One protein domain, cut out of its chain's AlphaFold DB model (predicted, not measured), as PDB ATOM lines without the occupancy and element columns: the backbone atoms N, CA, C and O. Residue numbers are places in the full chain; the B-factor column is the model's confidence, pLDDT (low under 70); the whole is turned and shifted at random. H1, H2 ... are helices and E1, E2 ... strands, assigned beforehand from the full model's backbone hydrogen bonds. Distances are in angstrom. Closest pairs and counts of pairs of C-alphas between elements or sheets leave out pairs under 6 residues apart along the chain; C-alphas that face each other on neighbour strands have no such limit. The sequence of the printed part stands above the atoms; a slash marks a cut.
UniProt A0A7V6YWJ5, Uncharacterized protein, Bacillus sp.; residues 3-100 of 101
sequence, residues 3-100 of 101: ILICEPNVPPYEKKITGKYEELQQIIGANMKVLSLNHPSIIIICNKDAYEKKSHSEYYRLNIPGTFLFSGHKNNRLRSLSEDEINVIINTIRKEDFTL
ATOM      1  N   ILE A   3      46.752  63.581 100.597       95.06
ATOM      2  CA  ILE A   3      46.695  62.162 100.936       95.06
ATOM      3  C   ILE A   3      45.298  61.841 101.459       95.06
ATOM      4  O   ILE A   3      44.608  62.727 101.964       95.06
ATOM      5  N   LEU A   4      44.910  60.573 101.376       95.50
ATOM      6  CA  LEU A   4      43.689  60.077 102.003       95.50
ATOM      7  C   LEU A   4      44.074  59.245 103.223       95.50
ATOM      8  O   LEU A   4      44.851  58.303 103.088       95.50
ATOM      9  N   ILE A   5      43.552  59.582 104.396       95.06
ATOM     10  CA  ILE A   5      43.818  58.877 105.650       95.06
ATOM     11  C   ILE A   5      42.621  57.995 105.986       95.06
ATOM     12  O   ILE A   5      41.470  58.396 105.828       95.06
ATOM     13  N   CYS A   6      42.911  56.783 106.443       93.50
ATOM     14  CA  CYS A   6      41.942  55.818 106.928       93.50
ATOM     15  C   CYS A   6      42.285  55.454 108.368       93.50
ATOM     16  O   CYS A   6      43.312  54.831 108.631       93.50
ATOM     17  N   GLU A   7      41.406  55.841 109.285       91.00
ATOM     18  CA  GLU A   7      41.484  55.489 110.700       91.00
ATOM     19  C   GLU A   7      40.413  54.446 111.048       91.00
ATOM     20  O   GLU A   7      39.362  54.391 110.394       91.00
ATOM     21  N   PRO A   8      40.642  53.622 112.086       85.06
ATOM     22  CA  PRO A   8      39.622  52.710 112.588       85.06
ATOM     23  C   PRO A   8      38.357  53.466 113.006       85.06
ATOM     24  O   PRO A   8      38.436  54.454 113.731       85.06
ATOM     25  N   ASN A   9      37.189  52.974 112.591       82.31
ATOM     26  CA  ASN A   9      35.869  53.520 112.946       82.31
ATOM     27  C   ASN A   9      35.596  54.968 112.494       82.31
ATOM     28  O   ASN A   9      34.591  55.551 112.895       82.31
ATOM     29  N   VAL A  10      36.445  55.542 111.637       88.69
ATOM     30  CA  VAL A  10      36.253  56.884 111.071       88.69
ATOM     31  C   VAL A  10      36.153  56.772 109.547       88.69
ATOM     32  O   VAL A  10      36.887  55.985 108.935       88.69
ATOM     33  N   PRO A  11      35.247  57.511 108.882       88.88
ATOM     34  CA  PRO A  11      35.244  57.597 107.427       88.88
ATOM     35  C   PRO A  11      36.599  58.084 106.885       88.88
ATOM     36  O   PRO A  11      37.230  58.929 107.520       88.88
ATOM     37  N   PRO A  12      37.055  57.594 105.717       92.12
ATOM     38  CA  PRO A  12      38.266  58.110 105.091       92.12
ATOM     39  C   PRO A  12      38.170  59.621 104.875       92.12
ATOM     40  O   PRO A  12      37.125  60.117 104.447       92.12
ATOM     41  N   TYR A  13      39.255  60.340 105.141       93.31
ATOM     42  CA  TYR A  13      39.282  61.794 105.020       93.31
ATOM     43  C   TYR A  13      40.580  62.284 104.386       93.31
ATOM     44  O   TYR A  13      41.640  61.664 104.495       93.31
ATOM     45  N   GLU A  14      40.495  63.412 103.691       95.00
ATOM     46  CA  GLU A  14      41.646  64.020 103.040       95.00
ATOM     47  C   GLU A  14      42.476  64.838 104.026       95.00
ATOM     48  O   GLU A  14      41.950  65.565 104.870       95.00
ATOM     49  N   LYS A  15      43.799  64.772 103.880       94.75
ATOM     50  CA  LYS A  15      44.726  65.635 104.612       94.75
ATOM     51  C   LYS A  15      45.785  66.183 103.671       94.75
ATOM     52  O   LYS A  15      46.366  65.459 102.861       94.75
ATOM     53  N   LYS A  16      46.075  67.476 103.802       94.62
ATOM     54  CA  LYS A  16      47.176  68.124 103.091       94.62
ATOM     55  C   LYS A  16      48.424  68.099 103.968       94.62
ATOM     56  O   LYS A  16      48.418  68.653 105.060       94.62
ATOM     57  N   ILE A  17      49.487  67.478 103.468       92.81
ATOM     58  CA  ILE A  17      50.793  67.390 104.134       92.81
ATOM     59  C   ILE A  17      51.898  67.959 103.242       92.81
ATOM     60  O   ILE A  17      51.726  68.092 102.025       92.81
ATOM     61  N   THR A  18      53.049  68.296 103.812       90.00
ATOM     62  CA  THR A  18      54.235  68.710 103.042       90.00
ATOM     63  C   THR A  18      54.883  67.537 102.302       90.00
ATOM     64  O   THR A  18      55.500  67.746 101.261       90.00
ATOM     65  N   GLY A  19      54.674  66.306 102.785       85.06
ATOM     66  CA  GLY A  19      55.268  65.087 102.223       85.06
ATOM     67  C   GLY A  19      56.617  64.730 102.846       85.06
ATOM     68  O   GLY A  19      57.343  63.897 102.307       85.06
ATOM     69  N   LYS A  20      56.952  65.363 103.974       89.88
ATOM     70  CA  LYS A  20      58.105  65.010 104.798       89.88
ATOM     71  C   LYS A  20      57.873  63.683 105.514       89.88
ATOM     72  O   LYS A  20      56.747  63.345 105.875       89.88
ATOM     73  N   TYR A  21      58.955  62.945 105.734       89.25
ATOM     74  CA  TYR A  21      58.911  61.637 106.380       89.25
ATOM     75  C   TYR A  21      58.353  61.724 107.807       89.25
ATOM     76  O   TYR A  21      57.558  60.881 108.211       89.25
ATOM     77  N   GLU A  22      58.682  62.790 108.536       92.31
ATOM     78  CA  GLU A  22      58.236  63.016 109.911       92.31
ATOM     79  C   GLU A  22      56.711  63.181 110.006       92.31
ATOM     80  O   GLU A  22      56.093  62.667 110.934       92.31
ATOM     81  N   GLU A  23      56.076  63.841 109.029       92.81
ATOM     82  CA  GLU A  23      54.611  63.965 108.993       92.81
ATOM     83  C   GLU A  23      53.938  62.610 108.751       92.81
ATOM     84  O   GLU A  23      52.899  62.324 109.343       92.81
ATOM     85  N   LEU A  24      54.532  61.759 107.909       92.31
ATOM     86  CA  LEU A  24      54.032  60.401 107.688       92.31
ATOM     87  C   LEU A  24      54.161  59.565 108.966       92.31
ATOM     88  O   LEU A  24      53.213  58.875 109.343       92.31
ATOM     89  N   GLN A  25      55.286  59.685 109.676       93.81
ATOM     90  CA  GLN A  25      55.493  59.009 110.958       93.81
ATOM     91  C   GLN A  25      54.519  59.472 112.043       93.81
ATOM     92  O   GLN A  25      54.101  58.658 112.860       93.81
ATOM     93  N   GLN A  26      54.117  60.742 112.055       94.00
ATOM     94  CA  GLN A  26      53.102  61.233 112.993       94.00
ATOM     95  C   GLN A  26      51.710  60.641 112.731       94.00
ATOM     96  O   GLN A  26      50.916  60.533 113.658       94.00
ATOM     97  N   ILE A  27      51.409  60.264 111.484       93.06
ATOM     98  CA  ILE A  27      50.117  59.675 111.102       93.06
ATOM     99  C   ILE A  27      50.119  58.155 111.323       93.06
ATOM    100  O   ILE A  27      49.149  57.600 111.830       93.06
ATOM    101  N   ILE A  28      51.198  57.478 110.923       93.38
ATOM    102  CA  ILE A  28      51.265  56.012 110.812       93.38
ATOM    103  C   ILE A  28      52.074  55.362 111.948       93.38
ATOM    104  O   ILE A  28      51.913  54.180 112.262       93.38
ATOM    105  N   GLY A  29      52.963  56.119 112.583       93.06
ATOM    106  CA  GLY A  29      53.964  55.624 113.524       93.06
ATOM    107  C   GLY A  29      55.337  55.403 112.882       93.06
ATOM    108  O   GLY A  29      55.534  55.547 111.677       93.06
ATOM    109  N   ALA A  30      56.321  55.063 113.718       88.25
ATOM    110  CA  ALA A  30      57.735  55.084 113.338       88.25
ATOM    111  C   ALA A  30      58.129  54.037 112.280       88.25
ATOM    112  O   ALA A  30      58.978  54.325 111.433       88.25
ATOM    113  N   ASN A  31      57.531  52.843 112.332       92.69
ATOM    114  CA  ASN A  31      57.880  51.709 111.478       92.69
ATOM    115  C   ASN A  31      56.847  51.558 110.357       92.69
ATOM    116  O   ASN A  31      55.781  50.980 110.559       92.69
ATOM    117  N   MET A  32      57.138  52.122 109.185       94.06
ATOM    118  CA  MET A  32      56.199  52.170 108.062       94.06
ATOM    119  C   MET A  32      56.443  51.047 107.053       94.06
ATOM    120  O   MET A  32      57.580  50.681 106.753       94.06
ATOM    121  N   LYS A  33      55.356  50.537 106.474       92.94
ATOM    122  CA  LYS A  33      55.348  49.574 105.372       92.94
ATOM    123  C   LYS A  33      54.539  50.136 104.214       92.94
ATOM    124  O   LYS A  33      53.422  50.613 104.409       92.94
ATOM    125  N   VAL A  34      55.108  50.045 103.016       92.25
ATOM    126  CA  VAL A  34      54.429  50.396 101.768       92.25
ATOM    127  C   VAL A  34      53.803  49.134 101.183       92.25
ATOM    128  O   VAL A  34      54.483  48.121 101.029       92.25
ATOM    129  N   LEU A  35      52.514  49.197 100.865       90.50
ATOM    130  CA  LEU A  35      51.774  48.149 100.176       90.50
ATOM    131  C   LEU A  35      51.408  48.647  98.776       90.50
ATOM    132  O   LEU A  35      50.917  49.767  98.604       90.50
ATOM    133  N   SER A  36      51.657  47.810  97.774       83.56
ATOM    134  CA  SER A  36      51.241  48.071  96.400       83.56
ATOM    135  C   SER A  36      49.770  47.708  96.227       83.56
ATOM    136  O   SER A  36      49.336  46.640  96.652       83.56
ATOM    137  N   LEU A  37      49.015  48.590  95.580       77.50
ATOM    138  CA  LEU A  37      47.687  48.274  95.064       77.50
ATOM    139  C   LEU A  37      47.798  47.755  93.630       77.50
ATOM    140  O   LEU A  37      48.805  47.984  92.958       77.50
ATOM    141  N   ASN A  38      46.713  47.181  93.110       74.50
ATOM    142  CA  ASN A  38      46.522  46.938  91.672       74.50
ATOM    143  C   ASN A  38      46.347  48.254  90.876       74.50
ATOM    144  O   ASN A  38      45.602  48.311  89.901       74.50
ATOM    145  N   HIS A  39      47.003  49.334  91.307       75.75
ATOM    146  CA  HIS A  39      47.015  50.633  90.660       75.75
ATOM    147  C   HIS A  39      48.471  51.088  90.491       75.75
ATOM    148  O   HIS A  39      49.204  51.166  91.480       75.75
ATOM    149  N   PRO A  40      48.917  51.429  89.270       76.31
ATOM    150  CA  PRO A  40      50.334  51.677  88.987       76.31
ATOM    151  C   PRO A  40      50.893  52.921  89.695       76.31
ATOM    152  O   PRO A  40      52.105  53.055  89.862       76.31
ATOM    153  N   SER A  41      50.021  53.847  90.094       87.00
ATOM    154  CA  SER A  41      50.398  55.164  90.614       87.00
ATOM    155  C   SER A  41      49.890  55.463  92.025       87.00
ATOM    156  O   SER A  41      50.012  56.614  92.447       87.00
ATOM    157  N   ILE A  42      49.309  54.493  92.742       90.69
ATOM    158  CA  ILE A  42      48.780  54.679  94.105       90.69
ATOM    159  C   ILE A  42      49.368  53.600  95.010       90.69
ATOM    160  O   ILE A  42      49.395  52.422  94.660       90.69
ATOM    161  N   ILE A  43      49.828  54.016  96.183       92.56
ATOM    162  CA  ILE A  43      50.366  53.133  97.213       92.56
ATOM    163  C   ILE A  43      49.632  53.351  98.531       92.56
ATOM    164  O   ILE A  43      49.097  54.436  98.779       92.56
ATOM    165  N   ILE A  44      49.662  52.332  99.388       93.88
ATOM    166  CA  ILE A  44      49.211  52.432 100.775       93.88
ATOM    167  C   ILE A  44      50.428  52.444 101.690       93.88
ATOM    168  O   ILE A  44      51.367  51.674 101.494       93.88
ATOM    169  N   ILE A  45      50.408  53.298 102.705       94.56
ATOM    170  CA  ILE A  45      51.413  53.336 103.765       94.56
ATOM    171  C   ILE A  45      50.712  53.021 105.083       94.56
ATOM    172  O   ILE A  45      49.714  53.650 105.425       94.56
ATOM    173  N   CYS A  46      51.225  52.033 105.810       94.69
ATOM    174  CA  CYS A  46      50.662  51.556 107.072       94.69
ATOM    175  C   CYS A  46      51.769  51.245 108.082       94.69
ATOM    176  O   CYS A  46      52.956  51.244 107.742       94.69
ATOM    177  N   ASN A  47      51.389  50.989 109.330       95.19
ATOM    178  CA  ASN A  47      52.340  50.594 110.356       95.19
ATOM    179  C   ASN A  47      52.766  49.134 110.135       95.19
ATOM    180  O   ASN A  47      51.933  48.229 110.144       95.19
ATOM    181  N   LYS A  48      54.067  48.903 109.948       93.38
ATOM    182  CA  LYS A  48      54.643  47.581 109.687       93.38
ATOM    183  C   LYS A  48      54.380  46.614 110.836       93.38
ATOM    184  O   LYS A  48      53.953  45.492 110.582       93.38
ATOM    185  N   ASP A  49      54.617  47.048 112.071       92.06
ATOM    186  CA  ASP A  49      54.493  46.185 113.247       92.06
ATOM    187  C   ASP A  49      53.044  45.751 113.453       92.06
ATOM    188  O   ASP A  49      52.789  44.575 113.703       92.06
ATOM    189  N   ALA A  50      52.094  46.677 113.294       89.50
ATOM    190  CA  ALA A  50      50.673  46.353 113.352       89.50
ATOM    191  C   ALA A  50      50.284  45.393 112.220       89.50
ATOM    192  O   ALA A  50      49.624  44.386 112.461       89.50
ATOM    193  N   TYR A  51      50.728  45.673 110.992       90.50
ATOM    194  CA  TYR A  51      50.387  44.870 109.821       90.50
ATOM    195  C   TYR A  51      50.940  43.439 109.889       90.50
ATOM    196  O   TYR A  51      50.263  42.507 109.468       90.50
ATOM    197  N   GLU A  52      52.157  43.244 110.398       89.06
ATOM    198  CA  GLU A  52      52.802  41.924 110.477       89.06
ATOM    199  C   GLU A  52      52.346  41.110 111.693       89.06
ATOM    200  O   GLU A  52      52.363  39.884 111.641       89.06
ATOM    201  N   LYS A  53      51.882  41.773 112.759       87.25
ATOM    202  CA  LYS A  53      51.303  41.123 113.948       87.25
ATOM    203  C   LYS A  53      49.789  40.931 113.862       87.25
ATOM    204  O   LYS A  53      49.181  40.518 114.847       87.25
ATOM    205  N   LYS A  54      49.165  41.267 112.728       78.12
ATOM    206  CA  LYS A  54      47.708  41.238 112.600       78.12
ATOM    207  C   LYS A  54      47.167  39.823 112.811       78.12
ATOM    208  O   LYS A  54      47.518  38.889 112.096       78.12
ATOM    209  N   SER A  55      46.281  39.697 113.786       67.12
ATOM    210  CA  SER A  55      45.382  38.561 113.971       67.12
ATOM    211  C   SER A  55      43.981  39.010 113.570       67.12
ATOM    212  O   SER A  55      43.623  40.144 113.880       67.12
ATOM    213  N   HIS A  56      43.195  38.146 112.928       68.19
ATOM    214  CA  HIS A  56      41.816  38.447 112.516       68.19
ATOM    215  C   HIS A  56      41.703  39.635 111.546       68.19
ATOM    216  O   HIS A  56      41.112  40.673 111.848       68.19
ATOM    217  N   SER A  57      42.325  39.503 110.370       68.00
ATOM    218  CA  SER A  57      42.376  40.575 109.371       68.00
ATOM    219  C   SER A  57      41.005  41.018 108.857       68.00
ATOM    220  O   SER A  57      40.867  42.167 108.451       68.00
ATOM    221  N   GLU A  58      40.015  40.130 108.932       67.50
ATOM    222  CA  GLU A  58      38.635  40.318 108.493       67.50
ATOM    223  C   GLU A  58      37.897  41.471 109.194       67.50
ATOM    224  O   GLU A  58      36.955  42.019 108.633       67.50
ATOM    225  N   TYR A  59      38.337  41.891 110.384       72.31
ATOM    226  CA  TYR A  59      37.722  43.014 111.106       72.31
ATOM    227  C   TYR A  59      38.298  44.380 110.727       72.31
ATOM    228  O   TYR A  59      37.845  45.409 111.231       72.31
ATOM    229  N   TYR A  60      39.323  44.412 109.875       76.25
ATOM    230  CA  TYR A  60      39.983  45.648 109.494       76.25
ATOM    231  C   TYR A  60      39.564  46.084 108.097       76.25
ATOM    232  O   TYR A  60      39.550  45.291 107.155       76.25
ATOM    233  N   ARG A  61      39.325  47.388 107.937       82.25
ATOM    234  CA  ARG A  61      39.131  48.005 106.623       82.25
ATOM    235  C   ARG A  61      40.311  47.654 105.709       82.25
ATOM    236  O   ARG A  61      41.469  47.853 106.083       82.25
ATOM    237  N   LEU A  62      40.015  47.126 104.520       82.00
ATOM    238  CA  LEU A  62      40.997  46.615 103.549       82.00
ATOM    239  C   LEU A  62      41.982  45.575 104.126       82.00
ATOM    240  O   LEU A  62      43.086  45.409 103.604       82.00
ATOM    241  N   ASN A  63      41.636  44.887 105.220       85.06
ATOM    242  CA  ASN A  63      42.519  43.958 105.935       85.06
ATOM    243  C   ASN A  63      43.829  44.599 106.461       85.06
ATOM    244  O   ASN A  63      44.856  43.907 106.603       85.06
ATOM    245  N   ILE A  64      43.814  45.913 106.731       88.00
ATOM    246  CA  ILE A  64      44.955  46.691 107.240       88.00
ATOM    247  C   ILE A  64      44.635  47.214 108.649       88.00
ATOM    248  O   ILE A  64      43.745  48.048 108.801       88.00
ATOM    249  N   PRO A  65      45.356  46.765 109.691       88.44
ATOM    250  CA  PRO A  65      45.102  47.203 111.058       88.44
ATOM    251  C   PRO A  65      45.559  48.644 111.301       88.44
ATOM    252  O   PRO A  65      46.619  49.069 110.835       88.44
ATOM    253  N   GLY A  66      44.799  49.354 112.136       89.75
ATOM    254  CA  GLY A  66      45.144  50.695 112.603       89.75
ATOM    255  C   GLY A  66      45.001  51.770 111.527       89.75
ATOM    256  O   GLY A  66      44.190  51.653 110.610       89.75
ATOM    257  N   THR A  67      45.776  52.843 111.674       93.69
ATOM    258  CA  THR A  67      45.778  53.963 110.731       93.69
ATOM    259  C   THR A  67      46.661  53.653 109.529       93.69
ATOM    260  O   THR A  67      47.824  53.262 109.667       93.69
ATOM    261  N   PHE A  68      46.121  53.876 108.337       94.81
ATOM    262  CA  PHE A  68      46.859  53.816 107.082       94.81
ATOM    263  C   PHE A  68      46.497  54.997 106.187       94.81
ATOM    264  O   PHE A  68      45.497  55.681 106.402       94.81
ATOM    265  N   LEU A  69      47.326  55.268 105.184       95.44
ATOM    266  CA  LEU A  69      47.085  56.351 104.238       95.44
ATOM    267  C   LEU A  69      47.362  55.926 102.804       95.44
ATOM    268  O   LEU A  69      48.197  55.060 102.550       95.44
ATOM    269  N   PHE A  70      46.690  56.586 101.870       95.06
ATOM    270  CA  PHE A  70      46.961  56.494 100.446       95.06
ATOM    271  C   PHE A  70      47.773  57.695  99.999       95.06
ATOM    272  O   PHE A  70      47.499  58.839 100.375       95.06
ATOM    273  N   SER A  71      48.747  57.434  99.139       94.44
ATOM    274  CA  SER A  71      49.524  58.472  98.482       94.44
ATOM    275  C   SER A  71      49.751  58.102  97.026       94.44
ATOM    276  O   SER A  71      49.838  56.923  96.668       94.44
ATOM    277  N   GLY A  72      49.842  59.117  96.170       93.19
ATOM    278  CA  GLY A  72      50.254  58.896  94.801       93.19
ATOM    279  C   GLY A  72      51.748  58.579  94.757       93.19
ATOM    280  O   GLY A  72      52.541  59.115  95.526       93.19
ATOM    281  N   HIS A  73      52.149  57.743  93.814       89.62
ATOM    282  CA  HIS A  73      53.529  57.345  93.594       89.62
ATOM    283  C   HIS A  73      53.904  57.524  92.120       89.62
ATOM    284  O   HIS A  73      53.123  57.200  91.223       89.62
ATOM    285  N   LYS A  74      55.095  58.072  91.863       88.69
ATOM    286  CA  LYS A  74      55.693  58.172  90.526       88.69
ATOM    287  C   LYS A  74      57.214  58.214  90.651       88.69
ATOM    288  O   LYS A  74      57.735  59.038  91.396       88.69
ATOM    289  N   ASN A  75      57.928  57.374  89.900       84.25
ATOM    290  CA  ASN A  75      59.399  57.349  89.852       84.25
ATOM    291  C   ASN A  75      60.067  57.281  91.246       84.25
ATOM    292  O   ASN A  75      60.965  58.071  91.534       84.25
ATOM    293  N   ASN A  76      59.609  56.386  92.129       80.50
ATOM    294  CA  ASN A  76      60.102  56.240  93.510       80.50
ATOM    295  C   ASN A  76      59.912  57.482  94.394       80.50
ATOM    296  O   ASN A  76      60.587  57.638  95.412       80.50
ATOM    297  N   ARG A  77      58.992  58.379  94.025       86.12
ATOM    298  CA  ARG A  77      58.636  59.566  94.806       86.12
ATOM    299  C   ARG A  77      57.147  59.597  95.106       86.12
ATOM    300  O   ARG A  77      56.321  59.238  94.261       86.12
ATOM    301  N   LEU A  78      56.824  60.063  96.308       90.44
ATOM    302  CA  LEU A  78      55.455  60.380  96.687       90.44
ATOM    303  C   LEU A  78      54.989  61.630  95.944       90.44
ATOM    304  O   LEU A  78      55.760  62.562  95.697       90.44
ATOM    305  N   ARG A  79      53.711  61.647  95.592       92.69
ATOM    306  CA  ARG A  79      53.031  62.783  94.977       92.69
ATOM    307  C   ARG A  79      51.635  62.938  95.566       92.69
ATOM    308  O   ARG A  79      51.081  62.033  96.188       92.69
ATOM    309  N   SER A  80      51.050  64.099  95.304       94.19
ATOM    310  CA  SER A  80      49.649  64.351  95.629       94.19
ATOM    311  C   SER A  80      48.754  63.397  94.852       94.19
ATOM    312  O   SER A  80      48.991  63.186  93.659       94.19
ATOM    313  N   LEU A  81      47.735  62.865  95.520       94.12
ATOM    314  CA  LEU A  81      46.595  62.261  94.837       94.12
ATOM    315  C   LEU A  81      45.826  63.349  94.074       94.12
ATOM    316  O   LEU A  81      45.789  64.504  94.522       94.12
ATOM    317  N   SER A  82      45.264  62.987  92.920       93.50
ATOM    318  CA  SER A  82      44.253  63.803  92.236       93.50
ATOM    319  C   SER A  82      42.861  63.537  92.817       93.50
ATOM    320  O   SER A  82      42.645  62.524  93.479       93.50
ATOM    321  N   GLU A  83      41.906  64.429  92.548       91.94
ATOM    322  CA  GLU A  83      40.510  64.250  92.974       91.94
ATOM    323  C   GLU A  83      39.896  62.960  92.412       91.94
ATOM    324  O   GLU A  83      39.246  62.217  93.143       91.94
ATOM    325  N   ASP A  84      40.172  62.632  91.145       91.62
ATOM    326  CA  ASP A  84      39.712  61.383  90.528       91.62
ATOM    327  C   ASP A  84      40.245  60.149  91.265       91.62
ATOM    328  O   ASP A  84      39.496  59.214  91.545       91.62
ATOM    329  N   GLU A  85      41.529  60.151  91.631       92.06
ATOM    330  CA  GLU A  85      42.135  59.046  92.379       92.06
ATOM    331  C   GLU A  85      41.530  58.921  93.776       92.06
ATOM    332  O   GLU A  85      41.232  57.812  94.217       92.06
ATOM    333  N   ILE A  86      41.294  60.045  94.455       91.94
ATOM    334  CA  ILE A  86      40.635  60.072  95.765       91.94
ATOM    335  C   ILE A  86      39.226  59.488  95.663       91.94
ATOM    336  O   ILE A  86      38.874  58.600  96.439       91.94
ATOM    337  N   ASN A  87      38.445  59.913  94.670       90.56
ATOM    338  CA  ASN A  87      37.095  59.409  94.435       90.56
ATOM    339  C   ASN A  87      37.089  57.901  94.147       90.56
ATOM    340  O   ASN A  87      36.253  57.169  94.683       90.56
ATOM    341  N   VAL A  88      38.040  57.407  93.347       88.75
ATOM    342  CA  VAL A  88      38.202  55.970  93.074       88.75
ATOM    343  C   VAL A  88      38.536  55.198  94.351       88.75
ATOM    344  O   VAL A  88      37.922  54.158  94.610       88.75
ATOM    345  N   ILE A  89      39.463  55.701  95.171       90.00
ATOM    346  CA  ILE A  89      39.837  55.061  96.438       90.00
ATOM    347  C   ILE A  89      38.633  55.018  97.388       90.00
ATOM    348  O   ILE A  89      38.304  53.951  97.901       90.00
ATOM    349  N   ILE A  90      37.932  56.140  97.582       89.44
ATOM    350  CA  ILE A  90      36.755  56.219  98.462       89.44
ATOM    351  C   ILE A  90      35.664  55.252  97.997       89.44
ATOM    352  O   ILE A  90      35.089  54.533  98.813       89.44
ATOM    353  N   ASN A  91      35.392  55.194  96.693       86.88
ATOM    354  CA  ASN A  91      34.404  54.268  96.144       86.88
ATOM    355  C   ASN A  91      34.813  52.802  96.338       86.88
ATOM    356  O   ASN A  91      33.950  51.961  96.579       86.88
ATOM    357  N   THR A  92      36.109  52.497  96.259       84.88
ATOM    358  CA  THR A  92      36.640  51.148  96.503       84.88
ATOM    359  C   THR A  92      36.485  50.760  97.972       84.88
ATOM    360  O   THR A  92      35.913  49.713  98.258       84.88
ATOM    361  N   ILE A  93      36.887  51.639  98.896       84.75
ATOM    362  CA  ILE A  93      36.720  51.427 100.342       84.75
ATOM    363  C   ILE A  93      35.249  51.210 100.687       84.75
ATOM    364  O   ILE A  93      34.926  50.269 101.398       84.75
ATOM    365  N   ARG A  94      34.349  52.049 100.157       81.56
ATOM    366  CA  ARG A  94      32.909  51.900 100.391       81.56
ATOM    367  C   ARG A  94      32.415  50.530  99.949       81.56
ATOM    368  O   ARG A  94      31.715  49.881 100.710       81.56
ATOM    369  N   LYS A  95      32.779  50.081  98.742       79.44
ATOM    370  CA  LYS A  95      32.383  48.753  98.250       79.44
ATOM    371  C   LYS A  95      32.853  47.640  99.182       79.44
ATOM    372  O   LYS A  95      32.055  46.760  99.469       79.44
ATOM    373  N   GLU A  96      34.094  47.705  99.664       72.88
ATOM    374  CA  GLU A  96      34.619  46.704 100.598       72.88
ATOM    375  C   GLU A  96      33.921  46.746 101.965       72.88
ATOM    376  O   GLU A  96      33.483  45.703 102.451       72.88
ATOM    377  N   ASP A  97      33.723  47.941 102.534       66.88
ATOM    378  CA  ASP A  97      33.001  48.143 103.800       66.88
ATOM    379  C   ASP A  97      31.551  47.600 103.723       66.88
ATOM    380  O   ASP A  97      31.029  47.113 104.722       66.88
ATOM    381  N   PHE A  98      30.901  47.625 102.548       56.88
ATOM    382  CA  PHE A  98      29.560  47.046 102.333       56.88
ATOM    383  C   PHE A  98      29.555  45.531 102.068       56.88
ATOM    384  O   PHE A  98      28.489  44.918 102.112       56.88
ATOM    385  N   THR A  99      30.703  44.924 101.760       50.81
ATOM    386  CA  THR A  99      30.820  43.471 101.515       50.81
ATOM    387  C   THR A  99      31.228  42.664 102.747       50.81
ATOM    388  O   THR A  99      31.164  41.439 102.707       50.81
ATOM    389  N   LEU A 100      31.622  43.328 103.836       45.91
ATOM    390  CA  LEU A 100      31.827  42.705 105.143       45.91
ATOM    391  C   LEU A 100      30.455  42.488 105.815       45.91
ATOM    392  O   LEU A 100      29.996  43.333 106.581       45.91
TER     393      LEU A 100
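AT A GLANCE: This is residues 3 to 100 of the 101 residues of an uncharacterized protein of Bacillus sp. (UniProt A0A7V6YWJ5). A strongly twisted, branched antiparallel sheet of six strands lies between two helices: short H1 packs over E4, and long H3 grazes the sheet from another side. H2 and the loop of residues 53 to 67 lie at one end, between E4 and E5 along the chain. The printed part has 98 residues with three named helices and six named strands, in the order E1 E2 H1 E3 E4 H2 E5 E6 H3, a mixed class. It is compact, with a radius of gyration of the C-alphas of 12.8 A and spans of 33 by 29 by 23 A.

HOW THE PARTS SIT: E1, residues 3 to 6, and E2, residues 13 to 16, form an antiparallel hairpin, with N 5 and O 13 within hydrogen-bond range at 2.8 A. H1, residues 21 to 28, is on the sheet at a height of 8.6 A, over E4, residues 42 to 47; their closest C-alphas, Ile 28 and Asn 47, are 5.5 A apart. E3, residues 32 to 36, makes a hairpin with E4 (N 33 and O 46, 2.8 A). H2, residues 48 to 52, only grazes the sheet. E5, residues 68 to 74, has E1 (N 6 and O 68, 2.8 A) and E6, residues 77 to 79 (N 79 and O 72, 2.8 A), on one side and E4 (N 45 and O 69, 2.8 A) on the other side, each antiparallel. H3, residues 83 to 99, only grazes the sheet; the closest C-alphas of E1 and H3, Leu 4 and Ile 86, are 6.9 A apart. In H1, H2 and H3 every O i to N i+4 pair is within hydrogen-bond range.

IN THESE COORDINATES: E1 begins at C-alpha 3, (46.695, 62.162, 100.936). E4 is 17.1 A long, E5 19.3 A. H3 measures 24.5 A and ends at C-alpha 99, (30.820, 43.471, 101.515).

THE WHOLE: The two C-alphas farthest apart, Lys 20 and Thr 99, are 34.9 A apart. The printed part has no cut; the link from H2 to E5 is long. The model's pLDDT is under 70 at residues 55 to 58 and 97 to 100.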